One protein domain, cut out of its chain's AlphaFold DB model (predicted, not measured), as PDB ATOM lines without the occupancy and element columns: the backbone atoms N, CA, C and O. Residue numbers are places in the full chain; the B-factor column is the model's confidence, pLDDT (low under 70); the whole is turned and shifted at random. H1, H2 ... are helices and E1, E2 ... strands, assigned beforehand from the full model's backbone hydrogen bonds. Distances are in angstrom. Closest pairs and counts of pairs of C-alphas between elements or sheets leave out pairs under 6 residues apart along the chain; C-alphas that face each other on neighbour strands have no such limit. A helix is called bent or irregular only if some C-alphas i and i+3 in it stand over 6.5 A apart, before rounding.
ATOM      1  N   VAL A   4    -147.417-100.917-139.122       97.12
ATOM      2  CA  VAL A   4    -146.049-100.434-139.373       97.12
ATOM      3  C   VAL A   4    -145.045-101.529-139.030       97.12
ATOM      4  O   VAL A   4    -144.152-101.826-139.818       97.12
ATOM      5  N   GLN A   5    -145.235-102.191-137.891       94.88
ATOM      6  CA  GLN A   5    -144.431-103.331-137.471       94.88
ATOM      7  C   GLN A   5    -144.533-104.503-138.461       94.88
ATOM      8  O   GLN A   5    -143.515-105.114-138.781       94.88
ATOM      9  N   LEU A   6    -145.735-104.799-138.973       96.38
ATOM     10  CA  LEU A   6    -145.917-105.825-140.007       96.38
ATOM     11  C   LEU A   6    -145.188-105.448-141.303       96.38
ATOM     12  O   LEU A   6    -144.480-106.280-141.861       96.38
ATOM     13  N   LEU A   7    -145.337-104.206-141.770       97.88
ATOM     14  CA  LEU A   7    -144.674-103.729-142.986       97.88
ATOM     15  C   LEU A   7    -143.150-103.801-142.872       97.88
ATOM     16  O   LEU A   7    -142.509-104.338-143.772       97.88
ATOM     17  N   ASN A   8    -142.583-103.342-141.752       97.81
ATOM     18  CA  ASN A   8    -141.146-103.445-141.496       97.81
ATOM     19  C   ASN A   8    -140.685-104.902-141.556       97.81
ATOM     20  O   ASN A   8    -139.739-105.216-142.271       97.81
ATOM     21  N   ARG A   9    -141.424-105.813-140.907       97.62
ATOM     22  CA  ARG A   9    -141.095-107.238-140.955       97.62
ATOM     23  C   ARG A   9    -141.119-107.790-142.382       97.62
ATOM     24  O   ARG A   9    -140.244-108.574-142.727       97.62
ATOM     25  N   LEU A  10    -142.097-107.408-143.207       97.88
ATOM     26  CA  LEU A  10    -142.170-107.845-144.606       97.88
ATOM     27  C   LEU A  10    -141.008-107.295-145.448       97.88
ATOM     28  O   LEU A  10    -140.485-108.024-146.290       97.88
ATOM     29  N   PHE A  11    -140.571-106.056-145.207       98.44
ATOM     30  CA  PHE A  11    -139.375-105.513-145.856       98.44
ATOM     31  C   PHE A  11    -138.104-106.246-145.424       98.44
ATOM     32  O   PHE A  11    -137.314-106.619-146.291       98.44
ATOM     33  N   ASP A  12    -137.962-106.562-144.133       98.44
ATOM     34  CA  ASP A  12    -136.839-107.361-143.630       98.44
ATOM     35  C   ASP A  12    -136.773-108.733-144.318       98.44
ATOM     36  O   ASP A  12    -135.695-109.180-144.695       98.44
ATOM     37  N   VAL A  13    -137.917-109.399-144.540       98.50
ATOM     38  CA  VAL A  13    -137.962-110.677-145.282       98.50
ATOM     39  C   VAL A  13    -137.430-110.513-146.703       98.50
ATOM     40  O   VAL A  13    -136.654-111.338-147.184       98.50
ATOM     41  N   ILE A  14    -137.853-109.459-147.401       98.19
ATOM     42  CA  ILE A  14    -137.421-109.224-148.779       98.19
ATOM     43  C   ILE A  14    -135.907-108.992-148.823       98.19
ATOM     44  O   ILE A  14    -135.218-109.601-149.642       98.19
ATOM     45  N   GLU A  15    -135.384-108.137-147.943       98.31
ATOM     46  CA  GLU A  15    -133.983-107.717-147.974       98.31
ATOM     47  C   GLU A  15    -133.023-108.769-147.411       98.31
ATOM     48  O   GLU A  15    -131.973-109.023-148.003       98.31
ATOM     49  N   GLN A  16    -133.371-109.382-146.282       98.31
ATOM     50  CA  GLN A  16    -132.456-110.237-145.527       98.31
ATOM     51  C   GLN A  16    -132.626-111.721-145.862       98.31
ATOM     52  O   GLN A  16    -131.643-112.461-145.836       98.31
ATOM     53  N   ASP A  17    -133.834-112.158-146.237       98.00
ATOM     54  CA  ASP A  17    -134.104-113.575-146.513       98.00
ATOM     55  C   ASP A  17    -134.143-113.877-148.024       98.00
ATOM     56  O   ASP A  17    -133.475-114.801-148.500       98.00
ATOM     57  N   ILE A  18    -134.909-113.103-148.805       98.31
ATOM     58  CA  ILE A  18    -135.141-113.378-150.236       98.31
ATOM     59  C   ILE A  18    -133.972-112.891-151.101       98.31
ATOM     60  O   ILE A  18    -133.431-113.654-151.908       98.31
ATOM     61  N   LEU A  19    -133.558-111.630-150.947       98.06
ATOM     62  CA  LEU A  19    -132.579-110.994-151.832       98.06
ATOM     63  C   LEU A  19    -131.230-111.737-151.917       98.06
ATOM     64  O   LEU A  19    -130.729-111.885-153.039       98.06
ATOM     65  N   PRO A  20    -130.624-112.249-150.823       98.06
ATOM     66  CA  PRO A  20    -129.367-112.993-150.919       98.06
ATOM     67  C   PRO A  20    -129.505-114.273-151.749       98.06
ATOM     68  O   PRO A  20    -128.638-114.572-152.575       98.06
ATOM     69  N   LYS A  21    -130.620-114.996-151.588       97.56
ATOM     70  CA  LYS A  21    -130.922-116.211-152.355       97.56
ATOM     71  C   LYS A  21    -131.151-115.896-153.824       97.56
ATOM     72  O   LYS A  21    -130.550-116.542-154.678       97.56
ATOM     73  N   THR A  22    -131.938-114.865-154.126       97.69
ATOM     74  CA  THR A  22    -132.159-114.434-155.511       97.69
ATOM     75  C   THR A  22    -130.866-113.983-156.178       97.69
ATOM     76  O   THR A  22    -130.614-114.370-157.315       97.69
ATOM     77  N   ARG A  23    -129.988-113.255-155.474       98.06
ATOM     78  CA  ARG A  23    -128.667-112.882-156.007       98.06
ATOM     79  C   ARG A  23    -127.843-114.115-156.386       98.06
ATOM     80  O   ARG A  23    -127.267-114.141-157.471       98.06
ATOM     81  N   ALA A  24    -127.811-115.130-155.522       97.44
ATOM     82  CA  ALA A  24    -127.105-116.379-155.797       97.44
ATOM     83  C   ALA A  24    -127.727-117.153-156.973       97.44
ATOM     84  O   ALA A  24    -127.004-117.575-157.872       97.44
ATOM     85  N   GLY A  25    -129.056-117.289-157.011       96.75
ATOM     86  CA  GLY A  25    -129.763-117.992-158.084       96.75
ATOM     87  C   GLY A  25    -129.595-117.320-159.448       96.75
ATOM     88  O   GLY A  25    -129.359-118.002-160.443       96.75
ATOM     89  N   VAL A  26    -129.636-115.986-159.495       97.12
ATOM     90  CA  VAL A  26    -129.418-115.208-160.725       97.12
ATOM     91  C   VAL A  26    -127.984-115.336-161.220       97.12
ATOM     92  O   VAL A  26    -127.770-115.506-162.416       97.12
ATOM     93  N   ALA A  27    -126.997-115.328-160.319       97.56
ATOM     94  CA  ALA A  27    -125.603-115.574-160.694       97.56
ATOM     95  C   ALA A  27    -125.391-116.970-161.314       97.56
ATOM     96  O   ALA A  27    -124.448-117.165-162.077       97.56
ATOM     97  N   GLN A  28    -126.278-117.924-161.017       96.12
ATOM     98  CA  GLN A  28    -126.292-119.264-161.610       96.12
ATOM     99  C   GLN A  28    -127.111-119.341-162.911       96.12
ATOM    100  O   GLN A  28    -127.061-120.365-163.584       96.12
ATOM    101  N   GLY A  29    -127.824-118.272-163.284       95.38
ATOM    102  CA  GLY A  29    -128.613-118.161-164.516       95.38
ATOM    103  C   GLY A  29    -130.132-118.271-164.339       95.38
ATOM    104  O   GLY A  29    -130.841-118.275-165.339       95.38
ATOM    105  N   ASN A  30    -130.643-118.351-163.104       96.00
ATOM    106  CA  ASN A  30    -132.087-118.315-162.838       96.00
ATOM    107  C   ASN A  30    -132.654-116.887-162.953       96.00
ATOM    108  O   ASN A  30    -131.926-115.894-162.888       96.00
ATOM    109  N   LYS A  31    -133.980-116.756-163.067       92.38
ATOM    110  CA  LYS A  31    -134.655-115.449-163.108       92.38
ATOM    111  C   LYS A  31    -134.807-114.809-161.729       92.38
ATOM    112  O   LYS A  31    -134.752-115.450-160.680       92.38
ATOM    113  N   ILE A  32    -135.073-113.505-161.752       90.50
ATOM    114  CA  ILE A  32    -135.287-112.670-160.567       90.50
ATOM    115  C   ILE A  32    -136.722-112.861-160.055       90.50
ATOM    116  O   ILE A  32    -137.598-112.052-160.344       90.50
ATOM    117  N   PHE A  33    -136.973-113.935-159.306       91.06
ATOM    118  CA  PHE A  33    -138.233-114.141-158.582       91.06
ATOM    119  C   PHE A  33    -137.973-114.936-157.307       91.06
ATOM    120  O   PHE A  33    -137.499-116.064-157.387       91.06
ATOM    121  N   GLY A  34    -138.313-114.391-156.142       95.62
ATOM    122  CA  GLY A  34    -138.163-115.085-154.866       95.62
ATOM    123  C   GLY A  34    -139.384-114.945-153.975       95.62
ATOM    124  O   GLY A  34    -140.231-114.082-154.199       95.62
ATOM    125  N   ALA A  35    -139.493-115.840-153.001       97.94
ATOM    126  CA  ALA A  35    -140.624-115.922-152.092       97.94
ATOM    127  C   ALA A  35    -140.176-116.429-150.721       97.94
ATOM    128  O   ALA A  35    -139.163-117.115-150.587       97.94
ATOM    129  N   ALA A  36    -140.971-116.126-149.702       98.19
ATOM    130  CA  ALA A  36    -140.783-116.657-148.366       98.19
ATOM    131  C   ALA A  36    -142.125-117.047-147.745       98.19
ATOM    132  O   ALA A  36    -143.154-116.423-148.001       98.19
ATOM    133  N   ILE A  37    -142.099-118.081-146.909       97.62
ATOM    134  CA  ILE A  37    -143.234-118.554-146.125       97.62
ATOM    135  C   ILE A  37    -142.961-118.202-144.669       97.62
ATOM    136  O   ILE A  37    -141.956-118.628-144.097       97.62
ATOM    137  N   LEU A  38    -143.869-117.436-144.068       97.44
ATOM    138  CA  LEU A  38    -143.770-117.003-142.678       97.44
ATOM    139  C   LEU A  38    -144.755-117.762-141.797       97.44
ATOM    140  O   LEU A  38    -145.901-118.016-142.180       97.44
ATOM    141  N   LYS A  39    -144.341-118.068-140.572       96.44
ATOM    142  CA  LYS A  39    -145.230-118.640-139.567       96.44
ATOM    143  C   LYS A  39    -146.186-117.566-139.058       96.44
ATOM    144  O   LYS A  39    -145.771-116.554-138.510       96.44
ATOM    145  N   LYS A  40    -147.494-117.795-139.179       94.81
ATOM    146  CA  LYS A  40    -148.516-116.788-138.836       94.81
ATOM    147  C   LYS A  40    -148.453-116.285-137.383       94.81
ATOM    148  O   LYS A  40    -148.831-115.148-137.133       94.81
ATOM    149  N   SER A  41    -148.020-117.118-136.433       96.19
ATOM    150  CA  SER A  41    -148.033-116.776-135.003       96.19
ATOM    151  C   SER A  41    -147.011-115.711-134.609       96.19
ATOM    152  O   SER A  41    -147.270-114.942-133.692       96.19
ATOM    153  N   ASP A  42    -145.851-115.699-135.265       95.44
ATOM    154  CA  ASP A  42    -144.683-114.900-134.865       95.44
ATOM    155  C   ASP A  42    -143.946-114.258-136.054       95.44
ATOM    156  O   ASP A  42    -142.978-113.531-135.862       95.44
ATOM    157  N   LEU A  43    -144.417-114.499-137.280       96.56
ATOM    158  CA  LEU A  43    -143.823-114.053-138.541       96.56
ATOM    159  C   LEU A  43    -142.366-114.494-138.737       96.56
ATOM    160  O   LEU A  43    -141.651-113.898-139.548       96.56
ATOM    161  N   SER A  44    -141.916-115.539-138.038       96.38
ATOM    162  CA  SER A  44    -140.625-116.172-138.320       96.38
ATOM    163  C   SER A  44    -140.611-116.740-139.740       96.38
ATOM    164  O   SER A  44    -141.614-117.283-140.215       96.38
ATOM    165  N   THR A  45    -139.485-116.587-140.437       97.44
ATOM    166  CA  THR A  45    -139.294-117.176-141.766       97.44
ATOM    167  C   THR A  45    -139.130-118.682-141.612       97.44
ATOM    168  O   THR A  45    -138.168-119.138-141.004       97.44
ATOM    169  N   LEU A  46    -140.077-119.455-142.146       96.50
ATOM    170  CA  LEU A  46    -139.980-120.915-142.199       96.50
ATOM    171  C   LEU A  46    -139.104-121.347-143.372       96.50
ATOM    172  O   LEU A  46    -138.252-122.214-143.228       96.50
ATOM    173  N   VAL A  47    -139.325-120.726-144.531       96.94
ATOM    174  CA  VAL A  47    -138.587-120.976-145.770       96.94
ATOM    175  C   VAL A  47    -138.479-119.666-146.530       96.94
ATOM    176  O   VAL A  47    -139.463-118.944-146.640       96.94
ATOM    177  N   ALA A  48    -137.309-119.386-147.089       97.69
ATOM    178  CA  ALA A  48    -137.122-118.377-148.122       97.69
ATOM    179  C   ALA A  48    -136.405-119.036-149.289       97.69
ATOM    180  O   ALA A  48    -135.451-119.783-149.077       97.69
ATOM    181  N   GLU A  49    -136.866-118.788-150.505       97.00
ATOM    182  CA  GLU A  49    -136.331-119.397-151.713       97.00
ATOM    183  C   GLU A  49    -136.423-118.465-152.916       97.00
ATOM    184  O   GLU A  49    -137.118-117.448-152.909       97.00
ATOM    185  N   THR A  50    -135.694-118.826-153.966       97.25
ATOM    186  CA  THR A  50    -135.727-118.150-155.261       97.25
ATOM    187  C   THR A  50    -136.112-119.124-156.367       97.25
ATOM    188  O   THR A  50    -136.113-120.335-156.177       97.25
ATOM    189  N   ASN A  51    -136.454-118.589-157.532       96.12
ATOM    190  CA  ASN A  51    -136.647-119.344-158.757       96.12
ATOM    191  C   ASN A  51    -135.470-120.296-159.016       96.12
ATOM    192  O   ASN A  51    -134.311-119.906-158.884       96.12
ATOM    193  N   ASN A  52    -135.805-121.521-159.410       95.25
ATOM    194  CA  ASN A  52    -134.859-122.565-159.787       95.25
ATOM    195  C   ASN A  52    -135.282-123.171-161.136       95.25
ATOM    196  O   ASN A  52    -135.560-124.364-161.260       95.25
ATOM    197  N   GLU A  53    -135.424-122.303-162.142       94.75
ATOM    198  CA  GLU A  53    -135.901-122.692-163.471       94.75
ATOM    199  C   GLU A  53    -134.915-123.546-164.261       94.75
ATOM    200  O   GLU A  53    -135.336-124.294-165.142       94.75
ATOM    201  N   ILE A  54    -133.622-123.435-163.948       95.56
ATOM    202  CA  ILE A  54    -132.582-124.243-164.584       95.56
ATOM    203  C   ILE A  54    -132.803-125.725-164.278       95.56
ATOM    204  O   ILE A  54    -132.619-126.561-165.160       95.56
ATOM    205  N   GLU A  55    -133.218-126.054-163.052       95.62
ATOM    206  CA  GLU A  55    -133.542-127.432-162.683       95.62
ATOM    207  C   GLU A  55    -134.923-127.846-163.207       95.62
ATOM    208  O   GLU A  55    -135.087-128.946-163.739       95.62
ATOM    209  N   ASN A  56    -135.924-126.968-163.097       94.38
ATOM    210  CA  ASN A  56    -137.246-127.207-163.664       94.38
ATOM    211  C   ASN A  56    -137.939-125.881-164.006       94.38
ATOM    212  O   ASN A  56    -138.173-125.076-163.103       94.38
ATOM    213  N   PRO A  57    -138.387-125.672-165.257       92.94
ATOM    214  CA  PRO A  57    -138.950-124.394-165.695       92.94
ATOM    215  C   PRO A  57    -140.210-123.960-164.930       92.94
ATOM    216  O   PRO A  57    -140.554-122.782-164.950       92.94
ATOM    217  N   LEU A  58    -140.900-124.876-164.240       92.81
ATOM    218  CA  LEU A  58    -142.076-124.567-163.421       92.81
ATOM    219  C   LEU A  58    -141.728-124.074-162.010       92.81
ATOM    220  O   LEU A  58    -142.612-123.634-161.273       92.81
ATOM    221  N   TRP A  59    -140.463-124.144-161.598       94.56
ATOM    222  CA  TRP A  59    -140.032-123.752-160.257       94.56
ATOM    223  C   TRP A  59    -139.800-122.250-160.158       94.56
ATOM    224  O   TRP A  59    -138.693-121.737-159.994       94.56
ATOM    225  N   HIS A  60    -140.911-121.530-160.237       94.19
ATOM    226  CA  HIS A  60    -141.010-120.128-159.855       94.19
ATOM    227  C   HIS A  60    -140.760-119.980-158.346       94.19
ATOM    228  O   HIS A  60    -140.908-120.947-157.601       94.19
ATOM    229  N   GLY A  61    -140.411-118.775-157.881       94.50
ATOM    230  CA  GLY A  61    -140.044-118.547-156.475       94.50
ATOM    231  C   GLY A  61    -141.075-119.078-155.470       94.50
ATOM    232  O   GLY A  61    -140.713-119.799-154.545       94.50
ATOM    233  N   GLU A  62    -142.365-118.803-155.688       96.38
ATOM    234  CA  GLU A  62    -143.459-119.245-154.805       96.38
ATOM    235  C   GLU A  62    -143.631-120.770-154.806       96.38
ATOM    236  O   GLU A  62    -143.701-121.402-153.752       96.38
ATOM    237  N   VAL A  63    -143.651-121.372-155.998       95.94
ATOM    238  CA  VAL A  63    -143.802-122.824-156.182       95.94
ATOM    239  C   VAL A  63    -142.627-123.561-155.547       95.94
ATOM    240  O   VAL A  63    -142.816-124.552-154.838       95.94
ATOM    241  N   TYR A  64    -141.412-123.059-155.767       96.31
ATOM    242  CA  TYR A  64    -140.203-123.653-155.220       96.31
ATOM    243  C   TYR A  64    -140.143-123.504-153.694       96.31
ATOM    244  O   TYR A  64    -139.862-124.484-153.013       96.31
ATOM    245  N   ALA A  65    -140.523-122.351-153.129       96.75
ATOM    246  CA  ALA A  65    -140.620-122.176-151.676       96.75
ATOM    247  C   ALA A  65    -141.589-123.183-151.025       96.75
ATOM    248  O   ALA A  65    -141.257-123.791-150.007       96.75
ATOM    249  N   ILE A  66    -142.760-123.419-151.636       96.19
ATOM    250  CA  ILE A  66    -143.725-124.426-151.161       96.19
ATOM    251  C   ILE A  66    -143.129-125.834-151.255       96.19
ATOM    252  O   ILE A  66    -143.180-126.587-150.281       96.19
ATOM    253  N   LYS A  67    -142.520-126.194-152.394       95.25
ATOM    254  CA  LYS A  67    -141.834-127.486-152.557       95.25
ATOM    255  C   LYS A  67    -140.791-127.694-151.455       95.25
ATOM    256  O   LYS A  67    -140.747-128.764-150.845       95.25
ATOM    257  N   GLN A  68    -139.958-126.688-151.197       95.50
ATOM    258  CA  GLN A  68    -138.879-126.773-150.219       95.50
ATOM    259  C   GLN A  68    -139.420-126.917-148.791       95.50
ATOM    260  O   GLN A  68    -138.934-127.780-148.066       95.50
ATOM    261  N   LEU A  69    -140.493-126.207-148.417       95.62
ATOM    262  CA  LEU A  69    -141.153-126.376-147.112       95.62
ATOM    263  C   LEU A  69    -141.561-127.829-146.830       95.62
ATOM    264  O   LEU A  69    -141.360-128.329-145.721       95.62
ATOM    265  N   TYR A  70    -142.122-128.511-147.827       94.00
ATOM    266  CA  TYR A  70    -142.545-129.906-147.680       94.00
ATOM    267  C   TYR A  70    -141.410-130.915-147.865       94.00
ATOM    268  O   TYR A  70    -141.579-132.065-147.475       94.00
ATOM    269  N   THR A  71    -140.267-130.503-148.418       92.12
ATOM    270  CA  THR A  71    -139.069-131.351-148.543       92.12
ATOM    271  C   THR A  71    -138.213-131.295-147.272       92.12
ATOM    272  O   THR A  71    -137.705-132.317-146.835       92.12
ATOM    273  N   MET A  72    -138.104-130.127-146.627       81.00
ATOM    274  CA  MET A  72    -137.320-129.921-145.394       81.00
ATOM    275  C   MET A  72    -137.848-130.703-144.179       81.00
ATOM    276  O   MET A  72    -137.118-130.890-143.214       81.00
ATOM    277  N   ASN A  73    -139.111-131.135-144.219       64.50
ATOM    278  CA  ASN A  73    -139.776-131.876-143.143       64.50
ATOM    279  C   ASN A  73    -139.952-133.376-143.454       64.50
ATOM    280  O   ASN A  73    -140.711-134.053-142.759       64.50
TER     281      ASN A  73
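AT A GLANCE: This is residues 4 to 73 of the 75 residues of the protein "Hypothetical protein" of Rotaria socialis (UniProt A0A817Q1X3). A two-stranded hairpin, E1 and E2, sits between two helices: the long H1 over one face, and the short H2 over the other. H1 runs along the longest axis, with its residues 10 to 26 near the hairpin, while the link from E2 loops out through Glu 55 and folds back to the start of H2. The printed part has 70 residues, with two named helices and two named strands in the order H1, E1, E2, H2; the sheet has the order E1 - E2, antiparallel, and the class is mixed, helices and strands. The whole is compact, with a radius of gyration of the C-alphas of 12.2 A, and spans 36 by 25 by 14 A.

HOW THE PARTS SIT: E1, residues 34 to 38, and E2, residues 45 to 50, form a hairpin of antiparallel neighbours, with 170 degrees between their directions. C-alphas 36 and 48 face each other at 4.1 A. N 35 and O 49, 2.9 A apart, and N 37 and O 47, 2.8 A apart, are within hydrogen-bond range. H1, residues 4 to 27, has its closest C-alphas to E2 at Thr 22 and Thr 50, 5.2 A apart. Its closest to E1 are those of Ile 18 and Gly 34, 5.8 A apart. H2, residues 61 to 71, comes closest to E1 at the C-alphas of Gly 34 and Gly 61, 4.3 A apart. The closest C-alphas of E2 and H2 are those of Thr 50 and Gly 61, 4.5 A apart. H1 and H2 are apart. In H2 every O i to N i+4 pair is within hydrogen-bond range; in H1 16 of 20 are.

IN THESE COORDINATES: E1 is 13.6 A long and E2 14.0 A, from first to last C-alpha. H1 is 33.2 A long and begins at C-alpha 4, at (-146.049, -100.434, -139.373). It has a kink of 33 degrees near residue 20; it is neither bent nor irregular, but only just: C-alphas 17 and 20 are 6.5 A apart. H2 is 15.1 A long and ends at C-alpha 71, at (-139.069, -131.351, -148.543). E1 begins at C-alpha 34, at (-138.163, -115.085, -154.866).

THE WHOLE: The two C-alphas farthest apart are those of Val 4 and Glu 55, 37.8 A. The printed part, residues 4 to 73, has no cut. The links H1 to E1 and E1 to E2, with 6 residues each, and E2 to H2, with 10, are short. The mean pLDDT of the printed part is 95.6, and residue 73 alone is under 70.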